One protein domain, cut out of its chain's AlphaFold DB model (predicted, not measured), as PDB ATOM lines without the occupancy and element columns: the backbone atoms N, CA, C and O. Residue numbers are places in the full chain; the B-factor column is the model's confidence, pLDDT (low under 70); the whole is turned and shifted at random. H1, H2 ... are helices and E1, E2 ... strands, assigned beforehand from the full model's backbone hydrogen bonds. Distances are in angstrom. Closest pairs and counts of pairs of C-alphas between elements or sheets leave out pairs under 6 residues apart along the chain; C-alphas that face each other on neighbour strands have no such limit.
ATOM      1  N   THR A  31      41.700  -0.660 -41.971       90.44
ATOM      2  CA  THR A  31      42.962  -1.098 -42.565       90.44
ATOM      3  C   THR A  31      43.142  -2.590 -42.294       90.44
ATOM      4  O   THR A  31      43.304  -2.977 -41.142       90.44
ATOM      5  N   ILE A  32      43.133  -3.417 -43.341       91.50
ATOM      6  CA  ILE A  32      43.442  -4.854 -43.259       91.50
ATOM      7  C   ILE A  32      44.800  -5.081 -43.915       91.50
ATOM      8  O   ILE A  32      44.986  -4.688 -45.071       91.50
ATOM      9  N   LYS A  33      45.744  -5.684 -43.184       92.50
ATOM     10  CA  LYS A  33      47.124  -5.883 -43.639       92.50
ATOM     11  C   LYS A  33      47.413  -7.361 -43.838       92.50
ATOM     12  O   LYS A  33      47.519  -8.098 -42.874       92.50
ATOM     13  N   ARG A  34      47.665  -7.776 -45.076       92.69
ATOM     14  CA  ARG A  34      48.164  -9.120 -45.375       92.69
ATOM     15  C   ARG A  34      49.653  -9.212 -45.033       92.69
ATOM     16  O   ARG A  34      50.458  -8.506 -45.647       92.69
ATOM     17  N   ASN A  35      49.997 -10.069 -44.074       91.62
ATOM     18  CA  ASN A  35      51.339 -10.303 -43.525       91.62
ATOM     19  C   ASN A  35      52.080  -9.009 -43.142       91.62
ATOM     20  O   ASN A  35      53.292  -8.917 -43.293       91.62
ATOM     21  N   GLY A  36      51.351  -7.980 -42.698       83.56
ATOM     22  CA  GLY A  36      51.926  -6.697 -42.270       83.56
ATOM     23  C   GLY A  36      52.209  -5.668 -43.375       83.56
ATOM     24  O   GLY A  36      52.300  -4.480 -43.051       83.56
ATOM     25  N   ASP A  37      52.245  -6.070 -44.650       76.25
ATOM     26  CA  ASP A  37      52.803  -5.238 -45.730       76.25
ATOM     27  C   ASP A  37      51.769  -4.720 -46.741       76.25
ATOM     28  O   ASP A  37      51.836  -3.566 -47.165       76.25
ATOM     29  N   SER A  38      50.810  -5.554 -47.162       76.69
ATOM     30  CA  SER A  38      49.869  -5.206 -48.243       76.69
ATOM     31  C   SER A  38      48.469  -4.907 -47.715       76.69
ATOM     32  O   SER A  38      47.915  -5.705 -46.961       76.69
ATOM     33  N   THR A  39      47.852  -3.809 -48.157       81.25
ATOM     34  CA  THR A  39      46.429  -3.548 -47.897       81.25
ATOM     35  C   THR A  39      45.546  -4.436 -48.766       81.25
ATOM     36  O   THR A  39      45.811  -4.595 -49.957       81.25
ATOM     37  N   VAL A  40      44.494  -5.000 -48.178       85.75
ATOM     38  CA  VAL A  40      43.504  -5.823 -48.890       85.75
ATOM     39  C   VAL A  40      42.319  -4.963 -49.320       85.75
ATOM     40  O   VAL A  40      41.943  -4.035 -48.605       85.75
ATOM     41  N   ASP A  41      41.700  -5.287 -50.456       83.50
ATOM     42  CA  ASP A  41      40.438  -4.670 -50.862       83.50
ATOM     43  C   ASP A  41      39.318  -5.044 -49.882       83.50
ATOM     44  O   ASP A  41      38.986  -6.220 -49.700       83.50
ATOM     45  N   VAL A  42      38.718  -4.029 -49.258       86.44
ATOM     46  CA  VAL A  42      37.673  -4.201 -48.245       86.44
ATOM     47  C   VAL A  42      36.340  -3.691 -48.764       86.44
ATOM     48  O   VAL A  42      36.215  -2.555 -49.215       86.44
ATOM     49  N   VAL A  43      35.306  -4.515 -48.620       84.19
ATOM     50  CA  VAL A  43      33.921  -4.112 -48.856       84.19
ATOM     51  C   VAL A  43      33.291  -3.712 -47.531       84.19
ATOM     52  O   VAL A  43      33.134  -4.562 -46.650       84.19
ATOM     53  N   THR A  44      32.895  -2.442 -47.399       85.31
ATOM     54  CA  THR A  44      32.120  -1.953 -46.252       85.31
ATOM     55  C   THR A  44      30.616  -1.986 -46.507       85.31
ATOM     56  O   THR A  44      30.152  -1.919 -47.647       85.31
ATOM     57  N   LEU A  68      33.750  -6.619 -30.348       90.44
ATOM     58  CA  LEU A  68      33.976  -7.005 -31.729       90.44
ATOM     59  C   LEU A  68      33.940  -8.521 -31.865       90.44
ATOM     60  O   LEU A  68      34.295  -9.262 -30.945       90.44
ATOM     61  N   PHE A  69      33.501  -8.958 -33.034       92.50
ATOM     62  CA  PHE A  69      33.471 -10.354 -33.412       92.50
ATOM     63  C   PHE A  69      34.084 -10.501 -34.792       92.50
ATOM     64  O   PHE A  69      33.661  -9.814 -35.721       92.50
ATOM     65  N   ALA A  70      35.041 -11.410 -34.925       94.12
ATOM     66  CA  ALA A  70      35.479 -11.891 -36.222       94.12
ATOM     67  C   ALA A  70      34.411 -12.830 -36.790       94.12
ATOM     68  O   ALA A  70      33.792 -13.598 -36.051       94.12
ATOM     69  N   THR A  71      34.191 -12.764 -38.096       93.38
ATOM     70  CA  THR A  71      33.201 -13.566 -38.820       93.38
ATOM     71  C   THR A  71      33.844 -14.185 -40.045       93.38
ATOM     72  O   THR A  71      34.609 -13.509 -40.736       93.38
ATOM     73  N   CYS A  72      33.475 -15.416 -40.367       93.81
ATOM     74  CA  CYS A  72      33.816 -16.035 -41.639       93.81
ATOM     75  C   CYS A  72      32.599 -16.751 -42.235       93.81
ATOM     76  O   CYS A  72      31.610 -17.014 -41.544       93.81
ATOM     77  N   GLY A  73      32.630 -16.974 -43.544       91.75
ATOM     78  CA  GLY A  73      31.538 -17.624 -44.254       91.75
ATOM     79  C   GLY A  73      31.629 -17.429 -45.757       91.75
ATOM     80  O   GLY A  73      32.730 -17.365 -46.309       91.75
ATOM     81  N   VAL A  74      30.476 -17.312 -46.411       88.56
ATOM     82  CA  VAL A  74      30.383 -17.211 -47.872       88.56
ATOM     83  C   VAL A  74      29.438 -16.095 -48.301       88.56
ATOM     84  O   VAL A  74      28.451 -15.774 -47.629       88.56
ATOM     85  N   TYR A  75      29.722 -15.469 -49.442       83.25
ATOM     86  CA  TYR A  75      28.728 -14.615 -50.081       83.25
ATOM     87  C   TYR A  75      27.654 -15.498 -50.707       83.25
ATOM     88  O   TYR A  75      27.882 -16.115 -51.742       83.25
ATOM     89  N   ASN A  76      26.464 -15.509 -50.112       69.38
ATOM     90  CA  ASN A  76      25.292 -16.096 -50.742       69.38
ATOM     91  C   ASN A  76      24.713 -15.075 -51.732       69.38
ATOM     92  O   ASN A  76      23.905 -14.210 -51.384       69.38
ATOM     93  N   VAL A  77      25.224 -15.103 -52.961       60.00
ATOM     94  CA  VAL A  77      24.628 -14.367 -54.072       60.00
ATOM     95  C   VAL A  77      23.764 -15.351 -54.839       60.00
ATOM     96  O   VAL A  77      24.251 -16.010 -55.756       60.00
ATOM     97  N   GLU A  78      22.484 -15.447 -54.484       53.53
ATOM     98  CA  GLU A  78      21.524 -16.077 -55.386       53.53
ATOM     99  C   GLU A  78      21.594 -15.343 -56.733       53.53
ATOM    100  O   GLU A  78      21.418 -14.123 -56.829       53.53
ATOM    101  N   ALA A  79      21.935 -16.080 -57.788       52.31
ATOM    102  CA  ALA A  79      21.726 -15.595 -59.137       52.31
ATOM    103  C   ALA A  79      20.213 -15.575 -59.362       52.31
ATOM    104  O   ALA A  79      19.563 -16.607 -59.229       52.31
ATOM    105  N   ASP A  80      19.648 -14.416 -59.694       50.28
ATOM    106  CA  ASP A  80      18.259 -14.350 -60.136       50.28
ATOM    107  C   ASP A  80      18.136 -15.145 -61.448       50.28
ATOM    108  O   ASP A  80      18.590 -14.706 -62.507       50.28
ATOM    109  N   LEU A  81      17.590 -16.362 -61.354       52.97
ATOM    110  CA  LEU A  81      17.400 -17.277 -62.484       52.97
ATOM    111  C   LEU A  81      16.172 -16.907 -63.331       52.97
ATOM    112  O   LEU A  81      15.873 -17.595 -64.311       52.97
ATOM    113  N   SER A  82      15.451 -15.837 -62.981       55.62
ATOM    114  CA  SER A  82      14.284 -15.392 -63.735       55.62
ATOM    115  C   SER A  82      14.689 -15.025 -65.172       55.62
ATOM    116  O   SER A  82      15.588 -14.199 -65.364       55.62
ATOM    117  N   PRO A  83      13.998 -15.548 -66.207       58.09
ATOM    118  CA  PRO A  83      14.324 -15.290 -67.616       58.09
ATOM    119  C   PRO A  83      14.408 -13.799 -67.984       58.09
ATOM    120  O   PRO A  83      15.109 -13.419 -68.914       58.09
ATOM    121  N   GLN A  84      13.723 -12.941 -67.224       57.62
ATOM    122  CA  GLN A  84      13.639 -11.495 -67.441       57.62
ATOM    123  C   GLN A  84      14.890 -10.724 -66.975       57.62
ATOM    124  O   GLN A  84      15.077  -9.570 -67.360       57.62
ATOM    125  N   TYR A  85      15.760 -11.347 -66.171       52.47
ATOM    126  CA  TYR A  85      16.939 -10.707 -65.577       52.47
ATOM    127  C   TYR A  85      18.266 -11.375 -65.959       52.47
ATOM    128  O   TYR A  85      19.309 -10.983 -65.441       52.47
ATOM    129  N   GLN A  86      18.263 -12.278 -66.948       51.88
ATOM    130  CA  GLN A  86      19.460 -12.978 -67.451       51.88
ATOM    131  C   GLN A  86      20.592 -12.043 -67.929       51.88
ATOM    132  O   GLN A  86      21.748 -12.455 -68.003       51.88
ATOM    133  N   HIS A  87      20.290 -10.771 -68.216       47.25
ATOM    134  CA  HIS A  87      21.274  -9.751 -68.602       47.25
ATOM    135  C   HIS A  87      21.612  -8.741 -67.490       47.25
ATOM    136  O   HIS A  87      22.451  -7.862 -67.695       47.25
ATOM    137  N   ARG A  88      20.990  -8.835 -66.306       42.72
ATOM    138  CA  ARG A  88      21.310  -7.976 -65.157       42.72
ATOM    139  C   ARG A  88      22.289  -8.694 -64.231       42.72
ATOM    140  O   ARG A  88      21.998  -9.746 -63.677       42.72
ATOM    141  N   LYS A  89      23.471  -8.096 -64.044       45.78
ATOM    142  CA  LYS A  89      24.437  -8.480 -63.004       45.78
ATOM    143  C   LYS A  89      23.713  -8.597 -61.654       45.78
ATOM    144  O   LYS A  89      23.243  -7.583 -61.152       45.78
ATOM    145  N   ARG A  90      23.677  -9.818 -61.103       48.28
ATOM    146  CA  ARG A  90      23.542 -10.176 -59.674       48.28
ATOM    147  C   ARG A  90      22.658  -9.213 -58.858       48.28
ATOM    148  O   ARG A  90      23.152  -8.231 -58.310       48.28
ATOM    149  N   ILE A  91      21.362  -9.510 -58.751       42.97
ATOM    150  CA  ILE A  91      20.401  -8.710 -57.976       42.97
ATOM    151  C   ILE A  91      20.332  -9.259 -56.540       42.97
ATOM    152  O   ILE A  91      19.397  -9.952 -56.169       42.97
ATOM    153  N   GLY A  92      21.353  -8.972 -55.729       50.62
ATOM    154  CA  GLY A  92      21.355  -9.309 -54.301       50.62
ATOM    155  C   GLY A  92      22.755  -9.431 -53.701       50.62
ATOM    156  O   GLY A  92      23.690  -9.877 -54.359       50.62
ATOM    157  N   THR A  93      22.912  -9.028 -52.438       56.47
ATOM    158  CA  THR A  93      24.144  -9.230 -51.657       56.47
ATOM    159  C   THR A  93      23.804  -9.927 -50.342       56.47
ATOM    160  O   THR A  93      23.652  -9.268 -49.311       56.47
ATOM    161  N   GLY A  94      23.663 -11.252 -50.361       66.81
ATOM    162  CA  GLY A  94      23.592 -12.054 -49.142       66.81
ATOM    163  C   GLY A  94      24.990 -12.345 -48.598       66.81
ATOM    164  O   GLY A  94      25.967 -12.435 -49.345       66.81
ATOM    165  N   ILE A  95      25.108 -12.432 -47.278       75.69
ATOM    166  CA  ILE A  95      26.228 -13.106 -46.618       75.69
ATOM    167  C   ILE A  95      25.611 -14.189 -45.762       75.69
ATOM    168  O   ILE A  95      24.709 -13.908 -44.974       75.69
ATOM    169  N   GLU A  96      26.148 -15.386 -45.891       83.38
ATOM    170  CA  GLU A  96      25.942 -16.440 -44.923       83.38
ATOM    171  C   GLU A  96      27.148 -16.440 -43.987       83.38
ATOM    172  O   GLU A  96      28.266 -16.777 -44.382       83.38
ATOM    173  N   VAL A  97      26.937 -15.954 -42.761       78.38
ATOM    174  CA  VAL A  97      27.946 -16.051 -41.704       78.38
ATOM    175  C   VAL A  97      27.894 -17.477 -41.180       78.38
ATOM    176  O   VAL A  97      26.896 -17.867 -40.576       78.38
ATOM    177  N   VAL A  98      28.959 -18.232 -41.426       85.12
ATOM    178  CA  VAL A  98      29.067 -19.644 -41.043       85.12
ATOM    179  C   VAL A  98      29.572 -19.765 -39.606       85.12
ATOM    180  O   VAL A  98      29.022 -20.536 -38.824       85.12
ATOM    181  N   ASP A  99      30.565 -18.957 -39.222       90.88
ATOM    182  CA  ASP A  99      31.093 -18.929 -37.855       90.88
ATOM    183  C   ASP A  99      31.450 -17.499 -37.410       90.88
ATOM    184  O   ASP A  99      31.790 -16.618 -38.210       90.88
ATOM    185  N   GLN A 100      31.358 -17.263 -36.102       92.38
ATOM    186  CA  GLN A 100      31.621 -15.990 -35.453       92.38
ATOM    187  C   GLN A 100      32.290 -16.194 -34.090       92.38
ATOM    188  O   GLN A 100      31.795 -16.933 -33.238       92.38
ATOM    189  N   ARG A 101      33.374 -15.453 -33.826       93.50
ATOM    190  CA  ARG A 101      34.111 -15.514 -32.555       93.50
ATOM    191  C   ARG A 101      34.376 -14.127 -31.976       93.50
ATOM    192  O   ARG A 101      34.704 -13.212 -32.732       93.50
ATOM    193  N   PRO A 102      34.242 -13.937 -30.649       93.19
ATOM    194  CA  PRO A 102      34.604 -12.675 -30.015       93.19
ATOM    195  C   PRO A 102      36.110 -12.439 -30.138       93.19
ATOM    196  O   PRO A 102      36.899 -13.373 -29.998       93.19
ATOM    197  N   VAL A 103      36.499 -11.185 -30.349       94.25
ATOM    198  CA  VAL A 103      37.905 -10.779 -30.425       94.25
ATOM    199  C   VAL A 103      38.176  -9.595 -29.510       94.25
ATOM    200  O   VAL A 103      37.332  -8.714 -29.331       94.25
ATOM    201  N   ASN A 104      39.375  -9.578 -28.942       94.19
ATOM    202  CA  ASN A 104      39.928  -8.429 -28.244       94.19
ATOM    203  C   ASN A 104      40.980  -7.778 -29.135       94.19
ATOM    204  O   ASN A 104      41.803  -8.468 -29.736       94.19
ATOM    205  N   LEU A 105      40.955  -6.452 -29.205       94.56
ATOM    206  CA  LEU A 105      42.006  -5.695 -29.870       94.56
ATOM    207  C   LEU A 105      43.235  -5.626 -28.970       94.56
ATOM    208  O   LEU A 105      43.091  -5.545 -27.748       94.56
ATOM    209  N   GLY A 106      44.420  -5.595 -29.574       95.44
ATOM    210  CA  GLY A 106      45.646  -5.321 -28.844       95.44
ATOM    211  C   GLY A 106      45.573  -3.957 -28.164       95.44
ATOM    212  O   GLY A 106      44.984  -3.009 -28.694       95.44
ATOM    213  N   CYS A 107      46.154  -3.841 -26.980       95.00
ATOM    214  CA  CYS A 107      46.138  -2.613 -26.196       95.00
ATOM    215  C   CYS A 107      47.408  -2.473 -25.354       95.00
ATOM    216  O   CYS A 107      48.276  -3.344 -25.356       95.00
ATOM    217  N   SER A 108      47.520  -1.358 -24.640       94.56
ATOM    218  CA  SER A 108      48.495  -1.210 -23.565       94.56
ATOM    219  C   SER A 108      47.817  -1.480 -22.225       94.56
ATOM    220  O   SER A 108      46.682  -1.046 -22.010       94.56
ATOM    221  N   ASP A 109      48.502  -2.187 -21.333       91.75
ATOM    222  CA  ASP A 109      48.091  -2.318 -19.939       91.75
ATOM    223  C   ASP A 109      48.313  -1.004 -19.159       91.75
ATOM    224  O   ASP A 109      48.831  -0.012 -19.678       91.75
ATOM    225  N   GLU A 110      47.926  -0.992 -17.882       92.06
ATOM    226  CA  GLU A 110      48.052   0.180 -17.001       92.06
ATOM    227  C   GLU A 110      49.503   0.642 -16.782       92.06
ATOM    228  O   GLU A 110      49.737   1.769 -16.350       92.06
ATOM    229  N   ARG A 111      50.485  -0.217 -17.072       92.94
ATOM    230  CA  ARG A 111      51.923   0.052 -16.945       92.94
ATOM    231  C   ARG A 111      52.567   0.405 -18.288       92.94
ATOM    232  O   ARG A 111      53.779   0.594 -18.342       92.94
ATOM    233  N   GLY A 112      51.778   0.494 -19.361       89.50
ATOM    234  CA  GLY A 112      52.259   0.731 -20.721       89.50
ATOM    235  C   GLY A 112      52.818  -0.516 -21.417       89.50
ATOM    236  O   GLY A 112      53.330  -0.402 -22.530       89.50
ATOM    237  N   GLY A 113      52.716  -1.696 -20.800       93.38
ATOM    238  CA  GLY A 113      53.076  -2.972 -21.412       93.38
ATOM    239  C   GLY A 113      52.122  -3.326 -22.549       93.38
ATOM    240  O   GLY A 113      50.921  -3.083 -22.462       93.38
ATOM    241  N   LEU A 114      52.647  -3.882 -23.643       94.00
ATOM    242  CA  LEU A 114      51.827  -4.287 -24.785       94.00
ATOM    243  C   LEU A 114      51.098  -5.601 -24.484       94.00
ATOM    244  O   LEU A 114      51.727  -6.615 -24.186       94.00
ATOM    245  N   VAL A 115      49.776  -5.579 -24.623       96.12
ATOM    246  CA  VAL A 115      48.902  -6.751 -24.575       96.12
ATOM    247  C   VAL A 115      48.441  -7.052 -26.003       96.12
ATOM    248  O   VAL A 115      47.712  -6.241 -26.583       96.12
ATOM    249  N   PRO A 116      48.851  -8.183 -26.600       96.19
ATOM    250  CA  PRO A 116      48.459  -8.524 -27.960       96.19
ATOM    251  C   PRO A 116      46.961  -8.830 -28.072       96.19
ATOM    252  O   PRO A 116      46.340  -9.404 -27.175       96.19
ATOM    253  N   GLY A 117      46.386  -8.446 -29.208       96.38
ATOM    254  CA  GLY A 117      45.018  -8.752 -29.593       96.38
ATOM    255  C   GLY A 117      44.845 -10.214 -29.979       96.38
ATOM    256  O   GLY A 117      45.806 -10.908 -30.306       96.38
ATOM    257  N   THR A 118      43.597 -10.672 -29.949       97.00
ATOM    258  CA  THR A 118      43.215 -12.049 -30.276       97.00
ATOM    259  C   THR A 118      43.740 -12.466 -31.649       97.00
ATOM    260  O   THR A 118      43.652 -11.694 -32.600       97.00
ATOM    261  N   THR A 119      44.199 -13.713 -31.758       97.44
ATOM    262  CA  THR A 119      44.509 -14.352 -33.042       97.44
ATOM    263  C   THR A 119      43.616 -15.566 -33.223       97.44
ATOM    264  O   THR A 119      43.480 -16.380 -32.312       97.44
ATOM    265  N   LEU A 120      42.983 -15.673 -34.388       97.25
ATOM    266  CA  LEU A 120      42.129 -16.800 -34.760       97.25
ATOM    267  C   LEU A 120      42.695 -17.491 -35.996       97.25
ATOM    268  O   LEU A 120      43.290 -16.830 -36.841       97.25
ATOM    269  N   ARG A 121      42.470 -18.800 -36.138       97.19
ATOM    270  CA  ARG A 121      42.788 -19.543 -37.366       97.19
ATOM    271  C   ARG A 121      41.514 -19.992 -38.046       97.19
ATOM    272  O   ARG A 121      40.611 -20.498 -37.381       97.19
ATOM    273  N   ILE A 122      41.484 -19.816 -39.357       96.50
ATOM    274  CA  ILE A 122      40.439 -20.297 -40.246       96.50
ATOM    275  C   ILE A 122      40.963 -21.503 -41.016       96.50
ATOM    276  O   ILE A 122      42.067 -21.457 -41.560       96.50
ATOM    277  N   GLU A 123      40.137 -22.535 -41.097       94.50
ATOM    278  CA  GLU A 123      40.274 -23.653 -42.030       94.50
ATOM    279  C   GLU A 123      39.044 -23.701 -42.948       94.50
ATOM    280  O   GLU A 123      38.021 -23.069 -42.678       94.50
ATOM    281  N   CYS A 124      39.175 -24.368 -44.084       92.00
ATOM    282  CA  CYS A 124      38.196 -24.486 -45.162       92.00
ATOM    283  C   CYS A 124      38.080 -25.929 -45.696       92.00
ATOM    284  O   CYS A 124      37.560 -26.123 -46.797       92.00
ATOM    285  N   SER A 125      38.561 -26.924 -44.947       81.88
ATOM    286  CA  SER A 125      38.636 -28.341 -45.329       81.88
ATOM    287  C   SER A 125      37.297 -28.938 -45.777       81.88
ATOM    288  O   SER A 125      37.272 -29.750 -46.699       81.88
ATOM    289  N   ASP A 126      36.187 -28.472 -45.200       79.44
ATOM    290  CA  ASP A 126      34.824 -28.915 -45.524       79.44
ATOM    291  C   ASP A 126      34.105 -28.004 -46.546       79.44
ATOM    292  O   ASP A 126      32.884 -28.036 -46.686       79.44
ATOM    293  N   GLY A 127      34.847 -27.165 -47.278       81.50
ATOM    294  CA  GLY A 127      34.312 -26.332 -48.363       81.50
ATOM    295  C   GLY A 127      33.704 -24.994 -47.929       81.50
ATOM    296  O   GLY A 127      33.270 -24.222 -48.786       81.50
ATOM    297  N   THR A 128      33.706 -24.677 -46.632       88.94
ATOM    298  CA  THR A 128      33.350 -23.351 -46.101       88.94
ATOM    299  C   THR A 128      34.318 -22.918 -45.000       88.94
ATOM    300  O   THR A 128      34.716 -23.766 -44.201       88.94
ATOM    301  N   PRO A 129      34.661 -21.620 -44.897       93.94
ATOM    302  CA  PRO A 129      35.511 -21.116 -43.826       93.94
ATOM    303  C   PRO A 129      34.878 -21.291 -42.443       93.94
ATOM    304  O   PRO A 129      33.736 -20.878 -42.234       93.94
ATOM    305  N   VAL A 130      35.643 -21.829 -41.496       95.25
ATOM    306  CA  VAL A 130      35.265 -21.961 -40.080       95.25
ATOM    307  C   VAL A 130      36.437 -21.609 -39.169       95.25
ATOM    308  O   VAL A 130      37.597 -21.804 -39.540       95.25
ATOM    309  N   PHE A 131      36.166 -21.092 -37.965       95.94
ATOM    310  CA  PHE A 131      37.231 -20.860 -36.991       95.94
ATOM    311  C   PHE A 131      37.581 -22.160 -36.270       95.94
ATOM    312  O   PHE A 131      36.733 -22.800 -35.639       95.94
ATOM    313  N   THR A 132      38.865 -22.508 -36.291       95.06
ATOM    314  CA  THR A 132      39.387 -23.656 -35.544       95.06
ATOM    315  C   THR A 132      39.184 -23.468 -34.033       95.06
ATOM    316  O   THR A 132      39.009 -22.357 -33.522       95.06
ATOM    317  N   LYS A 133      39.213 -24.576 -33.286       91.19
ATOM    318  CA  LYS A 133      39.199 -24.561 -31.811       91.19
ATOM    319  C   LYS A 133      40.604 -24.500 -31.199       91.19
ATOM    320  O   LYS A 133      40.724 -24.586 -29.982       91.19
ATOM    321  N   GLU A 134      41.637 -24.412 -32.030       90.38
ATOM    322  CA  GLU A 134      43.028 -24.403 -31.593       90.38
ATOM    323  C   GLU A 134      43.338 -23.134 -30.792       90.38
ATOM    324  O   GLU A 134      42.935 -22.030 -31.165       90.38
ATOM    325  N   GLU A 135      44.064 -23.294 -29.686       86.62
ATOM    326  CA  GLU A 135      44.600 -22.157 -28.948       86.62
ATOM    327  C   GLU A 135      45.810 -21.598 -29.694       86.62
ATOM    328  O   GLU A 135      46.824 -22.270 -29.868       86.62
ATOM    329  N   ILE A 136      45.692 -20.351 -30.138       94.12
ATOM    330  CA  ILE A 136      46.727 -19.676 -30.916       94.12
ATOM    331  C   ILE A 136      47.303 -18.557 -30.073       94.12
ATOM    332  O   ILE A 136      46.569 -17.797 -29.437       94.12
ATOM    333  N   THR A 137      48.628 -18.443 -30.089       94.31
ATOM    334  CA  THR A 137      49.320 -17.329 -29.450       94.31
ATOM    335  C   THR A 137      48.809 -16.004 -30.031       94.31
ATOM    336  O   THR A 137      48.899 -15.806 -31.244       94.31
ATOM    337  N   PRO A 138      48.277 -15.095 -29.197       94.94
ATOM    338  CA  PRO A 138      47.814 -13.791 -29.658       94.94
ATOM    339  C   PRO A 138      48.956 -12.975 -30.293       94.94
ATOM    340  O   PRO A 138      50.046 -12.885 -29.727       94.94
ATOM    341  N   SER A 139      48.696 -12.368 -31.449       92.88
ATOM    342  CA  SER A 139      49.653 -11.611 -32.277       92.88
ATOM    343  C   SER A 139      49.122 -10.244 -32.721       92.88
ATOM    344  O   SER A 139      49.871  -9.457 -33.299       92.88
ATOM    345  N   GLY A 140      47.859  -9.918 -32.418       87.12
ATOM    346  CA  GLY A 140      47.257  -8.652 -32.824       87.12
ATOM    347  C   GLY A 140      48.011  -7.458 -32.238       87.12
ATOM    348  O   GLY A 140      48.167  -7.340 -31.022       87.12
ATOM    349  N   VAL A 141      48.471  -6.542 -33.086       91.19
ATOM    350  CA  VAL A 141      49.101  -5.295 -32.624       91.19
ATOM    351  C   VAL A 141      48.071  -4.365 -31.972       91.19
ATOM    352  O   VAL A 141      46.862  -4.593 -32.054       91.19
ATOM    353  N   THR A 142      48.526  -3.284 -31.335       93.50
ATOM    354  CA  THR A 142      47.636  -2.289 -30.720       93.50
ATOM    355  C   THR A 142      46.537  -1.833 -31.688       93.50
ATOM    356  O   THR A 142      46.808  -1.430 -32.817       93.50
ATOM    357  N   GLY A 143      45.282  -1.905 -31.241       92.56
ATOM    358  CA  GLY A 143      44.096  -1.570 -32.030       92.56
ATOM    359  C   GLY A 143      43.662  -2.641 -33.037       92.56
ATOM    360  O   GLY A 143      42.723  -2.392 -33.788       92.56
ATOM    361  N   SER A 144      44.305  -3.812 -33.057       93.75
ATOM    362  CA  SER A 144      44.085  -4.861 -34.061       93.75
ATOM    363  C   SER A 144      43.894  -6.240 -33.424       93.75
ATOM    364  O   SER A 144      44.283  -6.480 -32.283       93.75
ATOM    365  N   PHE A 145      43.293  -7.152 -34.178       95.75
ATOM    366  CA  PHE A 145      43.280  -8.593 -33.930       95.75
ATOM    367  C   PHE A 145      43.755  -9.269 -35.223       95.75
ATOM    368  O   PHE A 145      43.671  -8.636 -36.274       95.75
ATOM    369  N   SER A 146      44.225 -10.514 -35.148       96.31
ATOM    370  CA  SER A 146      44.779 -11.217 -36.310       96.31
ATOM    371  C   SER A 146      43.914 -12.400 -36.741       96.31
ATOM    372  O   SER A 146      43.322 -13.103 -35.911       96.31
ATOM    373  N   ILE A 147      43.876 -12.666 -38.045       96.88
ATOM    374  CA  ILE A 147      43.301 -13.895 -38.607       96.88
ATOM    375  C   ILE A 147      44.350 -14.623 -39.442       96.88
ATOM    376  O   ILE A 147      44.832 -14.103 -40.441       96.88
ATOM    377  N   LEU A 148      44.643 -15.864 -39.061       97.00
ATOM    378  CA  LEU A 148      45.493 -16.794 -39.793       97.00
ATOM    379  C   LEU A 148      44.638 -17.686 -40.688       97.00
ATOM    380  O   LEU A 148      43.689 -18.311 -40.218       97.00
ATOM    381  N   THR A 149      44.988 -17.814 -41.958       96.25
ATOM    382  CA  THR A 149      44.335 -18.765 -42.860       96.25
ATOM    383  C   THR A 149      45.171 -20.028 -43.017       96.25
ATOM    384  O   THR A 149      46.398 -19.986 -43.139       96.25
ATOM    385  N   GLY A 150      44.500 -21.178 -43.019       93.75
ATOM    386  CA  GLY A 150      45.095 -22.459 -43.377       93.75
ATOM    387  C   GLY A 150      45.580 -22.500 -44.830       93.75
ATOM    388  O   GLY A 150      45.372 -21.577 -45.621       93.75
ATOM    389  N   ARG A 151      46.272 -23.587 -45.180       95.31
ATOM    390  CA  ARG A 151      46.722 -23.888 -46.556       95.31
ATOM    391  C   ARG A 151      45.873 -24.970 -47.228       95.31
ATOM    392  O   ARG A 151      46.271 -25.535 -48.238       95.31
ATOM    393  N   ASP A 152      44.732 -25.270 -46.630       94.88
ATOM    394  CA  ASP A 152      43.771 -26.306 -46.998       94.88
ATOM    395  C   ASP A 152      42.750 -25.841 -48.051       94.88
ATOM    396  O   ASP A 152      41.837 -26.576 -48.404       94.88
ATOM    397  N   PHE A 153      42.934 -24.635 -48.590       95.00
ATOM    398  CA  PHE A 153      42.224 -24.127 -49.756       95.00
ATOM    399  C   PHE A 153      43.174 -23.344 -50.669       95.00
ATOM    400  O   PHE A 153      44.303 -23.009 -50.312       95.00
ATOM    401  N   SER A 154      42.710 -23.028 -51.870       94.12
ATOM    402  CA  SER A 154      43.407 -22.240 -52.880       94.12
ATOM    403  C   SER A 154      42.724 -20.893 -53.113       94.12
ATOM    404  O   SER A 154      41.530 -20.714 -52.874       94.12
ATOM    405  N   VAL A 155      43.457 -19.936 -53.693       93.62
ATOM    406  CA  VAL A 155      42.879 -18.650 -54.138       93.62
ATOM    407  C   VAL A 155      41.719 -18.869 -55.121       93.62
ATOM    408  O   VAL A 155      40.747 -18.112 -55.127       93.62
ATOM    409  N   LYS A 156      41.804 -19.911 -55.960       91.94
ATOM    410  CA  LYS A 156      40.749 -20.257 -56.919       91.94
ATOM    411  C   LYS A 156      39.483 -20.721 -56.200       91.94
ATOM    412  O   LYS A 156      38.407 -20.248 -56.555       91.94
ATOM    413  N   GLU A 157      39.611 -21.587 -55.197       91.25
ATOM    414  CA  GLU A 157      38.482 -22.053 -54.382       91.25
ATOM    415  C   GLU A 157      37.856 -20.907 -53.596       91.25
ATOM    416  O   GLU A 157      36.649 -20.716 -53.691       91.25
ATOM    417  N   ALA A 158      38.659 -20.067 -52.936       91.75
ATOM    418  CA  ALA A 158      38.147 -18.915 -52.194       91.75
ATOM    419  C   ALA A 158      37.315 -17.970 -53.073       91.75
ATOM    420  O   ALA A 158      36.264 -17.485 -52.659       91.75
ATOM    421  N   ARG A 159      37.745 -17.733 -54.319       88.75
ATOM    422  CA  ARG A 159      36.989 -16.910 -55.276       88.75
ATOM    423  C   ARG A 159      35.755 -17.620 -55.824       88.75
ATOM    424  O   ARG A 159      34.722 -16.977 -55.987       88.75
ATOM    425  N   HIS A 160      35.869 -18.910 -56.141       86.44
ATOM    426  CA  HIS A 160      34.779 -19.698 -56.717       86.44
ATOM    427  C   HIS A 160      33.640 -19.903 -55.714       86.44
ATOM    428  O   HIS A 160      32.495 -19.597 -56.030       86.44
ATOM    429  N   ASN A 161      33.982 -20.314 -54.495       87.19
ATOM    430  CA  ASN A 161      33.053 -20.542 -53.388       87.19
ATOM    431  C   ASN A 161      32.710 -19.248 -52.633       87.19
ATOM    432  O   ASN A 161      31.972 -19.264 -51.653       87.19
ATOM    433  N   GLN A 162      33.264 -18.118 -53.082       88.62
ATOM    434  CA  GLN A 162      33.018 -16.784 -52.546       88.62
ATOM    435  C   GLN A 162      33.244 -16.677 -51.030       88.62
ATOM    436  O   GLN A 162      32.436 -16.078 -50.316       88.62
ATOM    437  N   TYR A 163      34.350 -17.247 -50.551       92.88
ATOM    438  CA  TYR A 163      34.751 -17.172 -49.151       92.88
ATOM    439  C   TYR A 163      34.906 -15.724 -48.715       92.88
ATOM    440  O   TYR A 163      35.372 -14.869 -49.472       92.88
ATOM    441  N   LEU A 164      34.554 -15.465 -47.464       92.94
ATOM    442  CA  LEU A 164      34.754 -14.166 -46.859       92.94
ATOM    443  C   LEU A 164      35.204 -14.275 -45.416       92.94
ATOM    444  O   LEU A 164      34.858 -15.200 -44.680       92.94
ATOM    445  N   VAL A 165      35.947 -13.252 -45.030       94.69
ATOM    446  CA  VAL A 165      36.339 -12.953 -43.664       94.69
ATOM    447  C   VAL A 165      35.960 -11.510 -43.390       94.69
ATOM    448  O   VAL A 165      35.993 -10.662 -44.281       94.69
ATOM    449  N   GLY A 166      35.562 -11.224 -42.162       92.75
ATOM    450  CA  GLY A 166      35.175  -9.887 -41.764       92.75
ATOM    451  C   GLY A 166      35.036  -9.748 -40.265       92.75
ATOM    452  O   GLY A 166      35.431 -10.626 -39.497       92.75
ATOM    453  N   PHE A 167      34.436  -8.641 -39.854       91.12
ATOM    454  CA  PHE A 167      34.052  -8.441 -38.467       91.12
ATOM    455  C   PHE A 167      32.788  -7.601 -38.337       91.12
ATOM    456  O   PHE A 167      32.389  -6.865 -39.245       91.12
ATOM    457  N   CYS A 168      32.174  -7.686 -37.165       87.88
ATOM    458  CA  CYS A 168      31.052  -6.853 -36.752       87.88
ATOM    459  C   CYS A 168      31.139  -6.533 -35.255       87.88
ATOM    460  O   CYS A 168      32.016  -7.020 -34.542       87.88
ATOM    461  N   SER A 169      30.196  -5.733 -34.760       83.31
ATOM    462  CA  SER A 169      29.994  -5.488 -33.331       83.31
ATOM    463  C   SER A 169      28.644  -6.008 -32.835       83.31
ATOM    464  O   SER A 169      28.052  -5.492 -31.890       83.31
ATOM    465  N   SER A 170      28.112  -7.056 -33.465       76.19
ATOM    466  CA  SER A 170      26.835  -7.642 -33.062       76.19
ATOM    467  C   SER A 170      26.779  -9.141 -33.332       76.19
ATOM    468  O   SER A 170      27.127  -9.600 -34.412       76.19
ATOM    469  N   ILE A 171      26.247  -9.881 -32.359       68.38
ATOM    470  CA  ILE A 171      25.857 -11.292 -32.516       68.38
ATOM    471  C   ILE A 171      24.468 -11.459 -33.142       68.38
ATOM    472  O   ILE A 171      24.019 -12.575 -33.388       68.38
ATOM    473  N   ARG A 172      23.722 -10.362 -33.331       67.44
ATOM    474  CA  ARG A 172      22.388 -10.441 -33.931       67.44
ATOM    475  C   ARG A 172      22.529 -10.803 -35.405       67.44
ATOM    476  O   ARG A 172      23.153 -10.057 -36.150       67.44
ATOM    477  N   GLN A 173      21.877 -11.887 -35.816       58.16
ATOM    478  CA  GLN A 173      21.935 -12.430 -37.179       58.16
ATOM    479  C   GLN A 173      21.466 -11.447 -38.266       58.16
ATOM    480  O   GLN A 173      21.843 -11.580 -39.423       58.16
ATOM    481  N   ASN A 174      20.675 -10.430 -37.909       60.66
ATOM    482  CA  ASN A 174      20.234  -9.384 -38.834       60.66
ATOM    483  C   ASN A 174      21.248  -8.238 -39.019       60.66
ATOM    484  O   ASN A 174      20.989  -7.321 -39.797       60.66
ATOM    485  N   ILE A 175      22.374  -8.263 -38.300       66.81
ATOM    486  CA  ILE A 175      23.479  -7.315 -38.442       66.81
ATOM    487  C   ILE A 175      24.676  -8.098 -38.983       66.81
ATOM    488  O   ILE A 175      25.399  -8.750 -38.233       66.81
ATOM    489  N   GLY A 176      24.854  -8.048 -40.304       71.81
ATOM    490  CA  GLY A 176      25.980  -8.681 -40.986       71.81
ATOM    491  C   GLY A 176      27.328  -8.000 -40.698       71.81
ATOM    492  O   GLY A 176      27.384  -6.974 -40.011       71.81
ATOM    493  N   PRO A 177      28.430  -8.546 -41.239       84.50
ATOM    494  CA  PRO A 177      29.751  -7.948 -41.097       84.50
ATOM    495  C   PRO A 177      29.831  -6.556 -41.730       84.50
ATOM    496  O   PRO A 177      29.259  -6.293 -42.791       84.50
ATOM    497  N   TYR A 178      30.554  -5.663 -41.055       85.50
ATOM    498  CA  TYR A 178      30.719  -4.260 -41.449       85.50
ATOM    499  C   TYR A 178      31.731  -4.100 -42.556       85.50
ATOM    500  O   TYR A 178      31.572  -3.238 -43.412       85.50
ATOM    501  N   ALA A 179      32.765  -4.925 -42.495       89.12
ATOM    502  CA  ALA A 179      33.874  -4.966 -43.411       89.12
ATOM    503  C   ALA A 179      34.133  -6.429 -43.735       89.12
ATOM    504  O   ALA A 179      34.182  -7.263 -42.828       89.12
ATOM    505  N   THR A 180      34.264  -6.729 -45.020       91.56
ATOM    506  CA  THR A 180      34.561  -8.077 -45.502       91.56
ATOM    507  C   THR A 180      35.603  -8.044 -46.600       91.56
ATOM    508  O   THR A 180      35.657  -7.082 -47.367       91.56
ATOM    509  N   PHE A 181      36.391  -9.105 -46.685       92.50
ATOM    510  CA  PHE A 181      37.352  -9.352 -47.751       92.50
ATOM    511  C   PHE A 181      37.388 -10.848 -48.075       92.50
ATOM    512  O   PHE A 181      36.949 -11.678 -47.274       92.50
ATOM    513  N   VAL A 182      37.905 -11.191 -49.253       93.12
ATOM    514  CA  VAL A 182      38.119 -12.589 -49.654       93.12
ATOM    515  C   VAL A 182      39.501 -13.026 -49.160       93.12
ATOM    516  O   VAL A 182      40.487 -12.390 -49.542       93.12
ATOM    517  N   PRO A 183      39.608 -14.076 -48.327       94.50
ATOM    518  CA  PRO A 183      40.894 -14.546 -47.834       94.50
ATOM    519  C   PRO A 183      41.691 -15.284 -48.919       94.50
ATOM    520  O   PRO A 183      41.138 -15.936 -49.805       94.50
ATOM    521  N   GLU A 184      43.010 -15.240 -48.797       94.75
ATOM    522  CA  GLU A 184      43.965 -16.098 -49.495       94.75
ATOM    523  C   GLU A 184      44.536 -17.126 -48.506       94.75
ATOM    524  O   GLU A 184      44.563 -16.862 -47.299       94.75
ATOM    525  N   PRO A 185      44.990 -18.299 -48.976       95.56
ATOM    526  CA  PRO A 185      45.509 -19.340 -48.098       95.56
ATOM    527  C   PRO A 185      46.901 -19.015 -47.546       95.56
ATOM    528  O   PRO A 185      47.738 -18.411 -48.225       95.56
ATOM    529  N   GLY A 186      47.166 -19.476 -46.324       95.25
ATOM    530  CA  GLY A 186      48.459 -19.354 -45.653       95.25
ATOM    531  C   GLY A 186      48.891 -17.919 -45.345       95.25
ATOM    532  O   GLY A 186      50.089 -17.647 -45.404       95.25
ATOM    533  N   GLN A 187      47.945 -17.020 -45.078       95.75
ATOM    534  CA  GLN A 187      48.175 -15.602 -44.788       95.75
ATOM    535  C   GLN A 187      47.798 -15.251 -43.343       95.75
ATOM    536  O   GLN A 187      46.955 -15.910 -42.736       95.75
ATOM    537  N   GLU A 188      48.381 -14.172 -42.827       95.56
ATOM    538  CA  GLU A 188      47.913 -13.441 -41.647       95.56
ATOM    539  C   GLU A 188      47.291 -12.109 -42.088       95.56
ATOM    540  O   GLU A 188      47.850 -11.423 -42.946       95.56
ATOM    541  N   TYR A 189      46.137 -11.760 -41.520       94.62
ATOM    542  CA  TYR A 189      45.399 -10.516 -41.769       94.62
ATOM    543  C   TYR A 189      45.190  -9.707 -40.501       94.62
ATOM    544  O   TYR A 189      44.945 -10.361 -39.460       94.62
TER     545      TYR A 189
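Overview. This is residues 31 to 44 and 68 to 189 of the 189 residues of an uncharacterized protein of Trichoderma gamsii (UniProt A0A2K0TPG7). With little regular structure, a strongly twisted sheet of four strands has the short strand pair E3 and E4 loosely over one face; a long loop extends at each end, residues 82 to 87 sticking out. The printed part has 136 residues, of which 39 are in named elements, E1 E2 E3 E4 H1 E5 E6 along the chain; the class is mostly strand, with 33 of those 39 in strands. The sheet, E2 E1 E5 E6, is antiparallel; E3 and E4 are parallel. The whole is compact, radius of gyration of the C-alphas 16.4 A, spanning 65 by 29 by 27 A.

Arrangement. E1, residues 68 to 74, forms a hairpin with E2, residues 96 to 103; N 72 and O 99 are 3.0 A apart. E5, residues 163 to 168, is antiparallel to E1, with N 71 and O 166 2.8 A apart. E6, residues 179 to 181, forms a hairpin with E5; N 181 and O 165 are 2.9 A apart. E3, residues 119 to 123, and E4, residues 146 to 149, have N 122 and O 148 2.8 A apart. H1, residues 155 to 160, only grazes the sheet; every O i to N i+4 pair is within hydrogen-bond range.

Along the chain. E1, 19.4 A long, begins at C-alpha 68 (33.976, -7.005, -31.729); E6 ends at C-alpha 181 (37.352, -9.352, -47.751).

Size, cuts and confidence. Residues 45 to 67 are not printed, a 15.5 A gap between C-alphas 44 and 68. Links E1 to E2, E2 to E3 and E3 to E4 are long. Residues 76 to 94 and 171 to 175 have pLDDT under 70.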